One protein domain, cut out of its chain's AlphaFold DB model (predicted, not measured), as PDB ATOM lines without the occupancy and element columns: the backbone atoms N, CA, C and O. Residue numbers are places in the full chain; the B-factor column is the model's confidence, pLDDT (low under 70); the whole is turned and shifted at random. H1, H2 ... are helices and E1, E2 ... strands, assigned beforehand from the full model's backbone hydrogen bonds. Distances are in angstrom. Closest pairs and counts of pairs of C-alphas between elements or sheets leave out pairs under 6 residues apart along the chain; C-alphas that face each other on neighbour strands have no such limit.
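AT A GLANCE: This is residues 44 to 50 and 69 to 164 of the 165 residues of an uncharacterized protein of Flavobacteriales bacterium BRH_c54 (UniProt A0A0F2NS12). Picture two small sheets that come together at one end, near Asn 95 and Val 101, with a helix, H2, bridging from one to the other along one side and a short helical turn, H1, between them at the opposite side. The larger wall is a long, strongly twisted hairpin, E1 and E2, with the short strands E5 and E6 beside E2; the smaller wall is E4, E3, E7, in that order and antiparallel throughout. The printed part has 103 residues with two named helices and seven named strands, in the order E1 E2 E3 E4 E5 H1 E6 H2 E7, a mixed class. It is compact, with a radius of gyration of the C-alphas of 13.0 A, and rounded, spanning 39 by 31 by 24 A.

HOW THE PARTS SIT: Start at the hairpin of E1, residues 74 to 83, and E2, residues 86 to 95, which are antiparallel at 158 degrees; look for N 79 and O 90, 3.0 A apart. E1 bends by 67 degrees at residue 80. On the other side of E2 from E1, find E5, residues 123 to 125, with N 93 and O 124 at 2.9 A, and E6, residues 139 to 141, with N 89 and O 140 at 2.9 A; both are antiparallel to E2. In the second sheet, E3, residues 101 to 105, is the inner strand, antiparallel to E4, residues 114 to 118, with N 103 and O 116 at 2.8 A, and to E7, residues 160 to 163, with N 102 and O 162 at 2.8 A. E3 and E4 form a hairpin. Between the sheets, the closest C-alphas of E2 and E4 are those of Asn 95 and Ile 118, 6.7 A apart. H2, residues 148 to 158, is on the branched sheet at a height of 9.0 A, only just over E6, with 3 of its C-alphas falling on that strand, and slantwise to it at 39 degrees on the local plane. H2 only grazes the second sheet; its closest C-alphas to E3 are Thr 158 and Trp 105, 5.1 A apart. H1, residues 133 to 136, only grazes both sheets; the C-alphas of Asn 134 and Val 116 of E4 are 5.2 A apart. In H2 every O i to N i+4 pair is within hydrogen-bond range; H1 is too short for such a pair, and its one O i to N i+3 pair is not within range.

IN THESE COORDINATES: Find C-alpha 74 at (-21.170, 1.107, 17.212); E1 runs 25.2 A from there, and E2 returns over 28.3 A to C-alpha 95 at (-21.694, 5.548, 18.225). E3 measures 13.3 A, E4 13.0 A, E5 6.7 A, H1 5.3 A, E6 6.3 A and H2 15.3 A. E7, 10.3 A long, ends at C-alpha 163, (-24.077, 0.576, 26.912).

THE WHOLE: The two C-alphas farthest apart, those of Glu 98 and Ser 146, are 40.1 A apart. Residues 51 to 68 are cut out, and C-alphas 50 and 69 lie 8.8 A apart across the cut. No link between named elements is long. The mean pLDDT of the printed part is 90.2; residues 49 to 50 and 143 are under 70.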
ATOM      1  N   PRO A  44     -14.057  -0.385   6.357       89.75
ATOM      2  CA  PRO A  44     -14.963  -0.995   7.327       89.75
ATOM      3  C   PRO A  44     -14.374  -2.288   7.909       89.75
ATOM      4  O   PRO A  44     -13.766  -3.099   7.203       89.75
ATOM      5  N   VAL A  45     -14.571  -2.507   9.209       87.81
ATOM      6  CA  VAL A  45     -14.166  -3.746   9.888       87.81
ATOM      7  C   VAL A  45     -15.246  -4.809   9.694       87.81
ATOM      8  O   VAL A  45     -16.068  -5.039  10.568       87.81
ATOM      9  N   ASN A  46     -15.249  -5.487   8.548       81.69
ATOM     10  CA  ASN A  46     -16.231  -6.538   8.242       81.69
ATOM     11  C   ASN A  46     -15.889  -7.852   8.971       81.69
ATOM     12  O   ASN A  46     -15.315  -8.776   8.382       81.69
ATOM     13  N   LYS A  47     -16.128  -7.898  10.284       75.94
ATOM     14  CA  LYS A  47     -15.767  -9.034  11.155       75.94
ATOM     15  C   LYS A  47     -16.845  -9.431  12.152       75.94
ATOM     16  O   LYS A  47     -16.689 -10.479  12.777       75.94
ATOM     17  N   PHE A  48     -17.895  -8.638  12.308       76.12
ATOM     18  CA  PHE A  48     -18.972  -8.977  13.222       76.12
ATOM     19  C   PHE A  48     -19.966  -9.909  12.525       76.12
ATOM     20  O   PHE A  48     -19.968 -10.051  11.303       76.12
ATOM     21  N   THR A  49     -20.754 -10.647  13.288       65.44
ATOM     22  CA  THR A  49     -21.886 -11.388  12.729       65.44
ATOM     23  C   THR A  49     -23.092 -10.460  12.762       65.44
ATOM     24  O   THR A  49     -23.334  -9.873  13.819       65.44
ATOM     25  N   PRO A  50     -23.840 -10.294  11.657       56.25
ATOM     26  CA  PRO A  50     -25.084  -9.549  11.713       56.25
ATOM     27  C   PRO A  50     -26.010 -10.228  12.724       56.25
ATOM     28  O   PRO A  50     -26.236 -11.436  12.658       56.25
ATOM     29  N   ASN A  69     -19.715  -4.394   9.962       89.06
ATOM     30  CA  ASN A  69     -18.845  -3.477  10.685       89.06
ATOM     31  C   ASN A  69     -19.526  -2.802  11.875       89.06
ATOM     32  O   ASN A  69     -18.934  -1.902  12.461       89.06
ATOM     33  N   MET A  70     -20.732  -3.235  12.243       91.19
ATOM     34  CA  MET A  70     -21.463  -2.738  13.399       91.19
ATOM     35  C   MET A  70     -21.571  -3.803  14.492       91.19
ATOM     36  O   MET A  70     -21.865  -4.962  14.208       91.19
ATOM     37  N   LEU A  71     -21.381  -3.385  15.741       91.31
ATOM     38  CA  LEU A  71     -21.630  -4.182  16.937       91.31
ATOM     39  C   LEU A  71     -22.328  -3.299  17.975       91.31
ATOM     40  O   LEU A  71     -21.800  -2.248  18.332       91.31
ATOM     41  N   GLU A  72     -23.514  -3.710  18.436       91.38
ATOM     42  CA  GLU A  72     -24.291  -3.008  19.478       91.38
ATOM     43  C   GLU A  72     -24.468  -1.493  19.214       91.38
ATOM     44  O   GLU A  72     -24.333  -0.654  20.107       91.38
ATOM     45  N   GLY A  73     -24.736  -1.118  17.957       90.38
ATOM     46  CA  GLY A  73     -24.930   0.279  17.543       90.38
ATOM     47  C   GLY A  73     -23.643   1.103  17.393       90.38
ATOM     48  O   GLY A  73     -23.720   2.308  17.149       90.38
ATOM     49  N   VAL A  74     -22.466   0.477  17.503       94.00
ATOM     50  CA  VAL A  74     -21.170   1.107  17.212       94.00
ATOM     51  C   VAL A  74     -20.625   0.582  15.893       94.00
ATOM     52  O   VAL A  74     -20.493  -0.628  15.715       94.00
ATOM     53  N   THR A  75     -20.288   1.477  14.966       94.88
ATOM     54  CA  THR A  75     -19.667   1.121  13.684       94.88
ATOM     55  C   THR A  75     -18.152   1.296  13.742       94.88
ATOM     56  O   THR A  75     -17.656   2.293  14.264       94.88
ATOM     57  N   PHE A  76     -17.412   0.342  13.175       94.56
ATOM     58  CA  PHE A  76     -15.959   0.243  13.261       94.56
ATOM     59  C   PHE A  76     -15.302   0.381  11.886       94.56
ATOM     60  O   PHE A  76     -15.632  -0.335  10.933       94.56
ATOM     61  N   TYR A  77     -14.295   1.245  11.810       93.50
ATOM     62  CA  TYR A  77     -13.439   1.430  10.643       93.50
ATOM     63  C   TYR A  77     -11.966   1.413  11.042       93.50
ATOM     64  O   TYR A  77     -11.606   1.664  12.194       93.50
ATOM     65  N   THR A  78     -11.105   1.124  10.070       92.56
ATOM     66  CA  THR A  78      -9.651   1.131  10.234       92.56
ATOM     67  C   THR A  78      -8.964   1.905   9.131       92.56
ATOM     68  O   THR A  78      -9.413   1.885   7.987       92.56
ATOM     69  N   MET A  79      -7.832   2.509   9.461       90.75
ATOM     70  CA  MET A  79      -6.914   3.110   8.499       90.75
ATOM     71  C   MET A  79      -5.484   2.734   8.892       90.75
ATOM     72  O   MET A  79      -5.171   2.623  10.077       90.75
ATOM     73  N   LYS A  80      -4.616   2.466   7.914       89.88
ATOM     74  CA  LYS A  80      -3.177   2.322   8.186       89.88
ATOM     75  C   LYS A  80      -2.596   3.725   8.347       89.88
ATOM     76  O   LYS A  80      -3.080   4.643   7.715       89.88
ATOM     77  N   SER A  81      -1.609   3.904   9.214       90.19
ATOM     78  CA  SER A  81      -0.942   5.201   9.363       90.19
ATOM     79  C   SER A  81       0.473   5.026   9.914       90.19
ATOM     80  O   SER A  81       0.929   3.898  10.139       90.19
ATOM     81  N   VAL A  82       1.171   6.139  10.134       89.50
ATOM     82  CA  VAL A  82       2.500   6.180  10.745       89.50
ATOM     83  C   VAL A  82       2.506   7.207  11.880       89.50
ATOM     84  O   VAL A  82       2.326   8.396  11.639       89.50
ATOM     85  N   CYS A  83       2.760   6.758  13.112       88.25
ATOM     86  CA  CYS A  83       2.993   7.623  14.271       88.25
ATOM     87  C   CYS A  83       4.474   7.550  14.658       88.25
ATOM     88  O   CYS A  83       4.963   6.457  14.925       88.25
ATOM     89  N   ASN A  84       5.193   8.677  14.739       89.12
ATOM     90  CA  ASN A  84       6.593   8.715  15.205       89.12
ATOM     91  C   ASN A  84       7.490   7.642  14.545       89.12
ATOM     92  O   ASN A  84       8.173   6.881  15.228       89.12
ATOM     93  N   SER A  85       7.434   7.542  13.212       86.81
ATOM     94  CA  SER A  85       8.153   6.542  12.398       86.81
ATOM     95  C   SER A  85       7.741   5.077  12.607       86.81
ATOM     96  O   SER A  85       8.387   4.175  12.073       86.81
ATOM     97  N   LYS A  86       6.645   4.812  13.324       87.31
ATOM     98  CA  LYS A  86       6.085   3.471  13.524       87.31
ATOM     99  C   LYS A  86       4.784   3.297  12.761       87.31
ATOM    100  O   LYS A  86       3.905   4.154  12.816       87.31
ATOM    101  N   LYS A  87       4.635   2.167  12.072       87.25
ATOM    102  CA  LYS A  87       3.393   1.804  11.380       87.25
ATOM    103  C   LYS A  87       2.329   1.419  12.405       87.25
ATOM    104  O   LYS A  87       2.541   0.523  13.218       87.25
ATOM    105  N   VAL A  88       1.168   2.053  12.320       90.12
ATOM    106  CA  VAL A  88       0.034   1.821  13.222       90.12
ATOM    107  C   VAL A  88      -1.243   1.526  12.441       90.12
ATOM    108  O   VAL A  88      -1.323   1.734  11.224       90.12
ATOM    109  N   ILE A  89      -2.260   1.051  13.153       91.12
ATOM    110  CA  ILE A  89      -3.643   1.015  12.675       91.12
ATOM    111  C   ILE A  89      -4.446   2.003  13.517       91.12
ATOM    112  O   ILE A  89      -4.508   1.870  14.736       91.12
ATOM    113  N   LEU A  90      -5.077   2.972  12.866       93.75
ATOM    114  CA  LEU A  90      -6.037   3.872  13.494       93.75
ATOM    115  C   LEU A  90      -7.421   3.227  13.461       93.75
ATOM    116  O   LEU A  90      -7.805   2.641  12.444       93.75
ATOM    117  N   LEU A  91      -8.164   3.341  14.558       95.19
ATOM    118  CA  LEU A  91      -9.577   2.985  14.638       95.19
ATOM    119  C   LEU A  91     -10.447   4.234  14.520       95.19
ATOM    120  O   LEU A  91     -10.159   5.253  15.141       95.19
ATOM    121  N   LYS A  92     -11.551   4.117  13.787       96.00
ATOM    122  CA  LYS A  92     -12.668   5.061  13.850       96.00
ATOM    123  C   LYS A  92     -13.902   4.335  14.356       96.00
ATOM    124  O   LYS A  92     -14.249   3.271  13.836       96.00
ATOM    125  N   LEU A  93     -14.536   4.919  15.364       96.62
ATOM    126  CA  LEU A  93     -15.709   4.393  16.048       96.62
ATOM    127  C   LEU A  93     -16.843   5.411  15.938       96.62
ATOM    128  O   LEU A  93     -16.646   6.576  16.270       96.62
ATOM    129  N   ILE A  94     -18.009   4.971  15.478       95.94
ATOM    130  CA  ILE A  94     -19.210   5.803  15.315       95.94
ATOM    131  C   ILE A  94     -20.276   5.242  16.250       95.94
ATOM    132  O   ILE A  94     -20.750   4.129  16.018       95.94
ATOM    133  N   ASN A  95     -20.637   5.966  17.310       95.81
ATOM    134  CA  ASN A  95     -21.694   5.548  18.225       95.81
ATOM    135  C   ASN A  95     -23.048   6.093  17.758       95.81
ATOM    136  O   ASN A  95     -23.332   7.281  17.885       95.81
ATOM    137  N   THR A  96     -23.912   5.209  17.267       94.88
ATOM    138  CA  THR A  96     -25.280   5.562  16.852       94.88
ATOM    139  C   THR A  96     -26.316   5.352  17.956       94.88
ATOM    140  O   THR A  96     -27.502   5.568  17.724       94.88
ATOM    141  N   ASN A  97     -25.910   4.946  19.159       93.50
ATOM    142  CA  ASN A  97     -26.824   4.835  20.290       93.50
ATOM    143  C   ASN A  97     -27.198   6.221  20.845       93.50
ATOM    144  O   ASN A  97     -26.441   7.185  20.719       93.50
ATOM    145  N   GLU A  98     -28.345   6.279  21.527       94.94
ATOM    146  CA  GLU A  98     -28.778   7.436  22.334       94.94
ATOM    147  C   GLU A  98     -28.098   7.502  23.706       94.94
ATOM    148  O   GLU A  98     -28.325   8.434  24.471       94.94
ATOM    149  N   SER A  99     -27.279   6.504  24.032       95.81
ATOM    150  CA  SER A  99     -26.524   6.424  25.277       95.81
ATOM    151  C   SER A  99     -25.030   6.380  24.997       95.81
ATOM    152  O   SER A  99     -24.582   5.956  23.921       95.81
ATOM    153  N   ASP A 100     -24.258   6.744  26.010       96.62
ATOM    154  CA  ASP A 100     -22.823   6.515  26.026       96.62
ATOM    155  C   ASP A 100     -22.533   5.009  25.964       96.62
ATOM    156  O   ASP A 100     -23.321   4.162  26.409       96.62
ATOM    157  N   VAL A 101     -21.390   4.663  25.383       97.25
ATOM    158  CA  VAL A 101     -20.937   3.277  25.254       97.25
ATOM    159  C   VAL A 101     -19.484   3.144  25.679       97.25
ATOM    160  O   VAL A 101     -18.663   4.021  25.419       97.25
ATOM    161  N   GLU A 102     -19.148   2.012  26.286       97.56
ATOM    162  CA  GLU A 102     -17.770   1.569  26.457       97.56
ATOM    163  C   GLU A 102     -17.432   0.514  25.414       97.56
ATOM    164  O   GLU A 102     -18.111  -0.508  25.284       97.56
ATOM    165  N   VAL A 103     -16.340   0.748  24.699       96.94
ATOM    166  CA  VAL A 103     -15.732  -0.210  23.782       96.94
ATOM    167  C   VAL A 103     -14.462  -0.739  24.438       96.94
ATOM    168  O   VAL A 103     -13.558   0.038  24.755       96.94
ATOM    169  N   GLU A 104     -14.388  -2.053  24.657       96.50
ATOM    170  CA  GLU A 104     -13.218  -2.721  25.241       96.50
ATOM    171  C   GLU A 104     -12.575  -3.714  24.269       96.50
ATOM    172  O   GLU A 104     -13.279  -4.407  23.541       96.50
ATOM    173  N   TRP A 105     -11.243  -3.807  24.274       95.19
ATOM    174  CA  TRP A 105     -10.481  -4.814  23.521       95.19
ATOM    175  C   TRP A 105      -9.118  -5.094  24.165       95.19
ATOM    176  O   TRP A 105      -8.716  -4.434  25.126       95.19
ATOM    177  N   GLN A 106      -8.396  -6.084  23.639       93.69
ATOM    178  CA  GLN A 106      -7.038  -6.440  24.068       93.69
ATOM    179  C   GLN A 106      -6.103  -6.574  22.866       93.69
ATOM    180  O   GLN A 106      -6.511  -7.030  21.799       93.69
ATOM    181  N   LEU A 107      -4.842  -6.172  23.038       89.81
ATOM    182  CA  LEU A 107      -3.815  -6.268  21.994       89.81
ATOM    183  C   LEU A 107      -3.336  -7.717  21.823       89.81
ATOM    184  O   LEU A 107      -3.257  -8.238  20.714       89.81
ATOM    185  N   THR A 108      -3.074  -8.374  22.950       88.94
ATOM    186  CA  THR A 108      -2.707  -9.789  23.083       88.94
ATOM    187  C   THR A 108      -3.479 -10.418  24.254       88.94
ATOM    188  O   THR A 108      -3.961  -9.680  25.122       88.94
ATOM    189  N   PRO A 109      -3.556 -11.761  24.362       88.00
ATOM    190  CA  PRO A 109      -4.279 -12.430  25.451       88.00
ATOM    191  C   PRO A 109      -3.806 -12.058  26.865       88.00
ATOM    192  O   PRO A 109      -4.577 -12.141  27.815       88.00
ATOM    193  N   THR A 110      -2.542 -11.653  27.009       88.88
ATOM    194  CA  THR A 110      -1.925 -11.267  28.287       88.88
ATOM    195  C   THR A 110      -1.900  -9.753  28.507       88.88
ATOM    196  O   THR A 110      -1.568  -9.293  29.598       88.88
ATOM    197  N   SER A 111      -2.252  -8.957  27.491       90.56
ATOM    198  CA  SER A 111      -2.260  -7.497  27.589       90.56
ATOM    199  C   SER A 111      -3.418  -6.974  28.444       90.56
ATOM    200  O   SER A 111      -4.510  -7.553  28.510       90.56
ATOM    201  N   LYS A 112      -3.195  -5.816  29.078       93.12
ATOM    202  CA  LYS A 112      -4.265  -5.072  29.748       93.12
ATOM    203  C   LYS A 112      -5.346  -4.695  28.735       93.12
ATOM    204  O   LYS A 112      -5.046  -4.353  27.592       93.12
ATOM    205  N   LYS A 113      -6.602  -4.723  29.181       94.94
ATOM    206  CA  LYS A 113      -7.726  -4.243  28.379       94.94
ATOM    207  C   LYS A 113      -7.589  -2.751  28.113       94.94
ATOM    208  O   LYS A 113      -7.322  -1.973  29.028       94.94
ATOM    209  N   VAL A 114      -7.827  -2.372  26.869       95.88
ATOM    210  CA  VAL A 114      -8.081  -0.990  26.480       95.88
ATOM    211  C   VAL A 114      -9.581  -0.763  26.591       95.88
ATOM    212  O   VAL A 114     -10.355  -1.603  26.145       95.88
ATOM    213  N   VAL A 115      -9.977   0.347  27.211       96.50
ATOM    214  CA  VAL A 115     -11.380   0.755  27.358       96.50
ATOM    215  C   VAL A 115     -11.514   2.190  26.871       96.50
ATOM    216  O   VAL A 115     -10.762   3.067  27.320       96.50
ATOM    217  N   VAL A 116     -12.448   2.416  25.954       97.12
ATOM    218  CA  VAL A 116     -12.776   3.721  25.378       97.12
ATOM    219  C   VAL A 116     -14.251   4.009  25.597       97.12
ATOM    220  O   VAL A 116     -15.098   3.242  25.147       97.12
ATOM    221  N   SER A 117     -14.546   5.124  26.258       96.75
ATOM    222  CA  SER A 117     -15.913   5.623  26.420       96.75
ATOM    223  C   SER A 117     -16.228   6.598  25.289       96.75
ATOM    224  O   SER A 117     -15.479   7.554  25.071       96.75
ATOM    225  N   ILE A 118     -17.316   6.353  24.566       96.31
ATOM    226  CA  ILE A 118     -17.778   7.179  23.449       96.31
ATOM    227  C   ILE A 118     -19.152   7.730  23.821       96.31
ATOM    228  O   ILE A 118     -20.055   6.931  24.092       96.31
ATOM    229  N   PRO A 119     -19.340   9.059  23.823       96.75
ATOM    230  CA  PRO A 119     -20.638   9.636  24.125       96.75
ATOM    231  C   PRO A 119     -21.724   9.224  23.125       96.75
ATOM    232  O   PRO A 119     -21.427   8.812  21.996       96.75
ATOM    233  N   ALA A 120     -22.986   9.356  23.527       95.94
ATOM    234  CA  ALA A 120     -24.141   9.193  22.645       95.94
ATOM    235  C   ALA A 120     -23.996  10.026  21.360       95.94
ATOM    236  O   ALA A 120     -23.601  11.194  21.409       95.94
ATOM    237  N   ARG A 121     -24.343   9.437  20.207       94.50
ATOM    238  CA  ARG A 121     -24.351  10.126  18.899       94.50
ATOM    239  C   ARG A 121     -23.022  10.822  18.536       94.50
ATOM    240  O   ARG A 121     -23.030  11.873  17.891       94.50
ATOM    241  N   LYS A 122     -21.881  10.271  18.968       96.69
ATOM    242  CA  LYS A 122     -20.538  10.809  18.689       96.69
ATOM    243  C   LYS A 122     -19.638   9.822  17.956       96.69
ATOM    244  O   LYS A 122     -19.746   8.606  18.113       96.69
ATOM    245  N   ASP A 123     -18.676  10.406  17.245       95.38
ATOM    246  CA  ASP A 123     -17.682   9.701  16.448       95.38
ATOM    247  C   ASP A 123     -16.291  10.026  16.978       95.38
ATOM    248  O   ASP A 123     -15.947  11.203  17.100       95.38
ATOM    249  N   TYR A 124     -15.483   9.002  17.243       96.94
ATOM    250  CA  TYR A 124     -14.071   9.151  17.586       96.94
ATOM    251  C   TYR A 124     -13.191   8.551  16.496       96.94
ATOM    252  O   TYR A 124     -13.321   7.379  16.142       96.94
ATOM    253  N   GLU A 125     -12.254   9.357  16.003       96.00
ATOM    254  CA  GLU A 125     -11.218   8.947  15.060       96.00
ATOM    255  C   GLU A 125      -9.867   8.947  15.763       96.00
ATOM    256  O   GLU A 125      -9.442   9.973  16.291       96.00
ATOM    257  N   GLY A 126      -9.192   7.800  15.778       95.19
ATOM    258  CA  GLY A 126      -7.873   7.659  16.375       95.19
ATOM    259  C   GLY A 126      -6.850   8.582  15.732       95.19
ATOM    260  O   GLY A 126      -6.797   8.723  14.513       95.19
ATOM    261  N   SER A 127      -6.008   9.185  16.568       94.00
ATOM    262  CA  SER A 127      -4.982  10.125  16.127       94.00
ATOM    263  C   SER A 127      -3.715   9.986  16.964       94.00
ATOM    264  O   SER A 127      -3.772   9.905  18.192       94.00
ATOM    265  N   CYS A 128      -2.562  10.002  16.285       89.94
ATOM    266  CA  CYS A 128      -1.232   9.925  16.894       89.94
ATOM    267  C   CYS A 128      -0.905  11.112  17.814       89.94
ATOM    268  O   CYS A 128      -0.037  10.994  18.674       89.94
ATOM    269  N   SER A 129      -1.539  12.266  17.593       91.50
ATOM    270  CA  SER A 129      -1.208  13.541  18.246       91.50
ATOM    271  C   SER A 129      -2.309  14.052  19.175       91.50
ATOM    272  O   SER A 129      -2.200  15.157  19.702       91.50
ATOM    273  N   SER A 130      -3.375  13.274  19.378       92.12
ATOM    274  CA  SER A 130      -4.482  13.709  20.224       92.12
ATOM    275  C   SER A 130      -4.079  13.783  21.695       92.12
ATOM    276  O   SER A 130      -3.385  12.906  22.215       92.12
ATOM    277  N   THR A 131      -4.573  14.815  22.375       92.56
ATOM    278  CA  THR A 131      -4.514  14.953  23.836       92.56
ATOM    279  C   THR A 131      -5.707  14.296  24.534       92.56
ATOM    280  O   THR A 131      -5.695  14.143  25.757       92.56
ATOM    281  N   ASP A 132      -6.748  13.913  23.787       95.31
ATOM    282  CA  ASP A 132      -7.912  13.210  24.323       95.31
ATOM    283  C   ASP A 132      -7.566  11.738  24.595       95.31
ATOM    284  O   ASP A 132      -7.219  10.975  23.694       95.31
ATOM    285  N   LYS A 133      -7.706  11.321  25.858       93.25
ATOM    286  CA  LYS A 133      -7.318   9.978  26.317       93.25
ATOM    287  C   LYS A 133      -8.074   8.848  25.620       93.25
ATOM    288  O   LYS A 133      -7.554   7.736  25.571       93.25
ATOM    289  N   ASN A 134      -9.298   9.078  25.163       95.25
ATOM    290  CA  ASN A 134     -10.095   8.080  24.461       95.25
ATOM    291  C   ASN A 134      -9.685   7.995  22.990       95.25
ATOM    292  O   ASN A 134      -9.492   6.891  22.490       95.25
ATOM    293  N   ILE A 135      -9.446   9.131  22.337       95.44
ATOM    294  CA  ILE A 135      -8.945   9.168  20.958       95.44
ATOM    295  C   ILE A 135      -7.544   8.551  20.853       95.44
ATOM    296  O   ILE A 135      -7.297   7.746  19.955       95.44
ATOM    297  N   SER A 136      -6.624   8.850  21.774       93.75
ATOM    298  CA  SER A 136      -5.254   8.311  21.709       93.75
ATOM    299  C   SER A 136      -5.205   6.791  21.913       93.75
ATOM    300  O   SER A 136      -4.295   6.130  21.420       93.75
ATOM    301  N   LYS A 137      -6.200   6.204  22.593       95.44
ATOM    302  CA  LYS A 137      -6.332   4.743  22.739       95.44
ATOM    303  C   LYS A 137      -6.735   4.048  21.438       95.44
ATOM    304  O   LYS A 137      -6.531   2.846  21.325       95.44
ATOM    305  N   LEU A 138      -7.277   4.776  20.460       95.69
ATOM    306  CA  LEU A 138      -7.684   4.248  19.152       95.69
ATOM    307  C   LEU A 138      -6.512   4.085  18.170       95.69
ATOM    308  O   LEU A 138      -6.726   3.838  16.984       95.69
ATOM    309  N   VAL A 139      -5.278   4.197  18.661       94.44
ATOM    310  CA  VAL A 139      -4.052   3.904  17.922       94.44
ATOM    311  C   VAL A 139      -3.556   2.517  18.327       94.44
ATOM    312  O   VAL A 139      -3.135   2.298  19.461       94.44
ATOM    313  N   ILE A 140      -3.596   1.565  17.395       90.81
ATOM    314  CA  ILE A 140      -3.075   0.211  17.597       90.81
ATOM    315  C   ILE A 140      -1.663   0.149  17.022       90.81
ATOM    316  O   ILE A 140      -1.471   0.116  15.803       90.81
ATOM    317  N   GLU A 141      -0.680   0.096  17.910       87.94
ATOM    318  CA  GLU A 141       0.712  -0.180  17.571       87.94
ATOM    319  C   GLU A 141       0.976  -1.685  17.710       87.94
ATOM    320  O   GLU A 141       0.736  -2.271  18.767       87.94
ATOM    321  N   ALA A 142       1.446  -2.324  16.636       76.19
ATOM    322  CA  ALA A 142       1.964  -3.682  16.737       76.19
ATOM    323  C   ALA A 142       3.411  -3.612  17.274       76.19
ATOM    324  O   ALA A 142       4.203  -2.852  16.718       76.19
ATOM    325  N   PRO A 143       3.769  -4.381  18.317       69.19
ATOM    326  CA  PRO A 143       5.121  -4.431  18.864       69.19
ATOM    327  C   PRO A 143       6.139  -5.003  17.863       69.19
ATOM    328  O   PRO A 143       7.303  -4.622  17.912       69.19
ATOM    329  N   ASP A 144       5.694  -5.856  16.932       72.94
ATOM    330  CA  ASP A 144       6.480  -6.384  15.814       72.94
ATOM    331  C   ASP A 144       5.614  -6.440  14.533       72.94
ATOM    332  O   ASP A 144       4.426  -6.783  14.569       72.94
ATOM    333  N   GLU A 145       6.203  -6.110  13.380       72.06
ATOM    334  CA  GLU A 145       5.569  -6.264  12.064       72.06
ATOM    335  C   GLU A 145       5.242  -7.732  11.752       72.06
ATOM    336  O   GLU A 145       4.237  -7.996  11.085       72.06
ATOM    337  N   SER A 146       6.022  -8.686  12.273       76.62
ATOM    338  CA  SER A 146       5.762 -10.123  12.104       76.62
ATOM    339  C   SER A 146       4.433 -10.558  12.750       76.62
ATOM    340  O   SER A 146       3.707 -11.397  12.206       76.62
ATOM    341  N   GLU A 147       4.043  -9.918  13.856       78.25
ATOM    342  CA  GLU A 147       2.849 -10.254  14.645       78.25
ATOM    343  C   GLU A 147       1.607  -9.444  14.256       78.25
ATOM    344  O   GLU A 147       0.486  -9.738  14.687       78.25
ATOM    345  N   LYS A 148       1.767  -8.434  13.400       78.25
ATOM    346  CA  LYS A 148       0.731  -7.455  13.041       78.25
ATOM    347  C   LYS A 148      -0.601  -8.072  12.633       78.25
ATOM    348  O   LYS A 148      -1.659  -7.602  13.053       78.25
ATOM    349  N   ASN A 149      -0.575  -9.133  11.830       81.06
ATOM    350  CA  ASN A 149      -1.798  -9.803  11.382       81.06
ATOM    351  C   ASN A 149      -2.487 -10.570  12.520       81.06
ATOM    352  O   ASN A 149      -3.717 -10.544  12.617       81.06
ATOM    353  N   ALA A 150      -1.709 -11.225  13.386       84.81
ATOM    354  CA  ALA A 150      -2.226 -11.954  14.538       84.81
ATOM    355  C   ALA A 150      -2.851 -10.992  15.556       84.81
ATOM    356  O   ALA A 150      -3.983 -11.208  15.987       84.81
ATOM    357  N   ILE A 151      -2.167  -9.883  15.841       84.69
ATOM    358  CA  ILE A 151      -2.643  -8.821  16.730       84.69
ATOM    359  C   ILE A 151      -3.902  -8.177  16.172       84.69
ATOM    360  O   ILE A 151      -4.905  -8.092  16.874       84.69
ATOM    361  N   LYS A 152      -3.912  -7.807  14.884       83.88
ATOM    362  CA  LYS A 152      -5.107  -7.262  14.233       83.88
ATOM    363  C   LYS A 152      -6.299  -8.210  14.398       83.88
ATOM    364  O   LYS A 152      -7.382  -7.786  14.793       83.88
ATOM    365  N   LYS A 153      -6.105  -9.504  14.125       86.19
ATOM    366  CA  LYS A 153      -7.153 -10.523  14.279       86.19
ATOM    367  C   LYS A 153      -7.608 -10.657  15.736       86.19
ATOM    368  O   LYS A 153      -8.803 -10.806  15.975       86.19
ATOM    369  N   HIS A 154      -6.681 -10.608  16.689       89.75
ATOM    370  CA  HIS A 154      -6.980 -10.731  18.112       89.75
ATOM    371  C   HIS A 154      -7.752  -9.522  18.651       89.75
ATOM    372  O   HIS A 154      -8.787  -9.713  19.290       89.75
ATOM    373  N   VAL A 155      -7.317  -8.301  18.328       90.88
ATOM    374  CA  VAL A 155      -8.008  -7.061  18.705       90.88
ATOM    375  C   VAL A 155      -9.468  -7.132  18.278       90.88
ATOM    376  O   VAL A 155     -10.347  -7.099  19.130       90.88
ATOM    377  N   PHE A 156      -9.747  -7.354  16.988       88.44
ATOM    378  CA  PHE A 156     -11.132  -7.378  16.503       88.44
ATOM    379  C   PHE A 156     -11.954  -8.557  17.035       88.44
ATOM    380  O   PHE A 156     -13.163  -8.424  17.183       88.44
ATOM    381  N   LYS A 157     -11.322  -9.691  17.369       88.88
ATOM    382  CA  LYS A 157     -12.004 -10.827  18.010       88.88
ATOM    383  C   LYS A 157     -12.401 -10.532  19.463       88.88
ATOM    384  O   LYS A 157     -13.341 -11.139  19.964       88.88
ATOM    385  N   THR A 158     -11.663  -9.665  20.152       92.00
ATOM    386  CA  THR A 158     -11.873  -9.371  21.578       92.00
ATOM    387  C   THR A 158     -12.709  -8.125  21.833       92.00
ATOM    388  O   THR A 158     -13.017  -7.860  22.995       92.00
ATOM    389  N   ILE A 159     -13.098  -7.391  20.782       93.88
ATOM    390  CA  ILE A 159     -13.965  -6.221  20.913       93.88
ATOM    391  C   ILE A 159     -15.268  -6.613  21.603       93.88
ATOM    392  O   ILE A 159     -15.952  -7.557  21.203       93.88
ATOM    393  N   LYS A 160     -15.629  -5.835  22.618       94.25
ATOM    394  CA  LYS A 160     -16.957  -5.836  23.225       94.25
ATOM    395  C   LYS A 160     -17.443  -4.405  23.342       94.25
ATOM    396  O   LYS A 160     -16.653  -3.498  23.596       94.25
ATOM    397  N   VAL A 161     -18.747  -4.232  23.191       94.56
ATOM    398  CA  VAL A 161     -19.427  -2.949  23.352       94.56
ATOM    399  C   VAL A 161     -20.428  -3.098  24.489       94.56
ATOM    400  O   VAL A 161     -21.153  -4.090  24.557       94.56
ATOM    401  N   LYS A 162     -20.440  -2.136  25.406       95.12
ATOM    402  CA  LYS A 162     -21.358  -2.085  26.545       95.12
ATOM    403  C   LYS A 162     -22.021  -0.718  26.577       95.12
ATOM    404  O   LYS A 162     -21.330   0.292  26.529       95.12
ATOM    405  N   LYS A 163     -23.346  -0.678  26.686       91.44
ATOM    406  CA  LYS A 163     -24.077   0.576  26.912       91.44
ATOM    407  C   LYS A 163     -23.897   1.010  28.364       91.44
ATOM    408  O   LYS A 163     -24.060   0.188  29.267       91.44
ATOM    409  N   ILE A 164     -23.568   2.279  28.572       88.44
ATOM    410  CA  ILE A 164     -23.542   2.905  29.893       88.44
ATOM    411  C   ILE A 164     -24.967   3.400  30.155       88.44
ATOM    412  O   ILE A 164     -25.534   4.102  29.318       88.44
TER     413      ILE A 164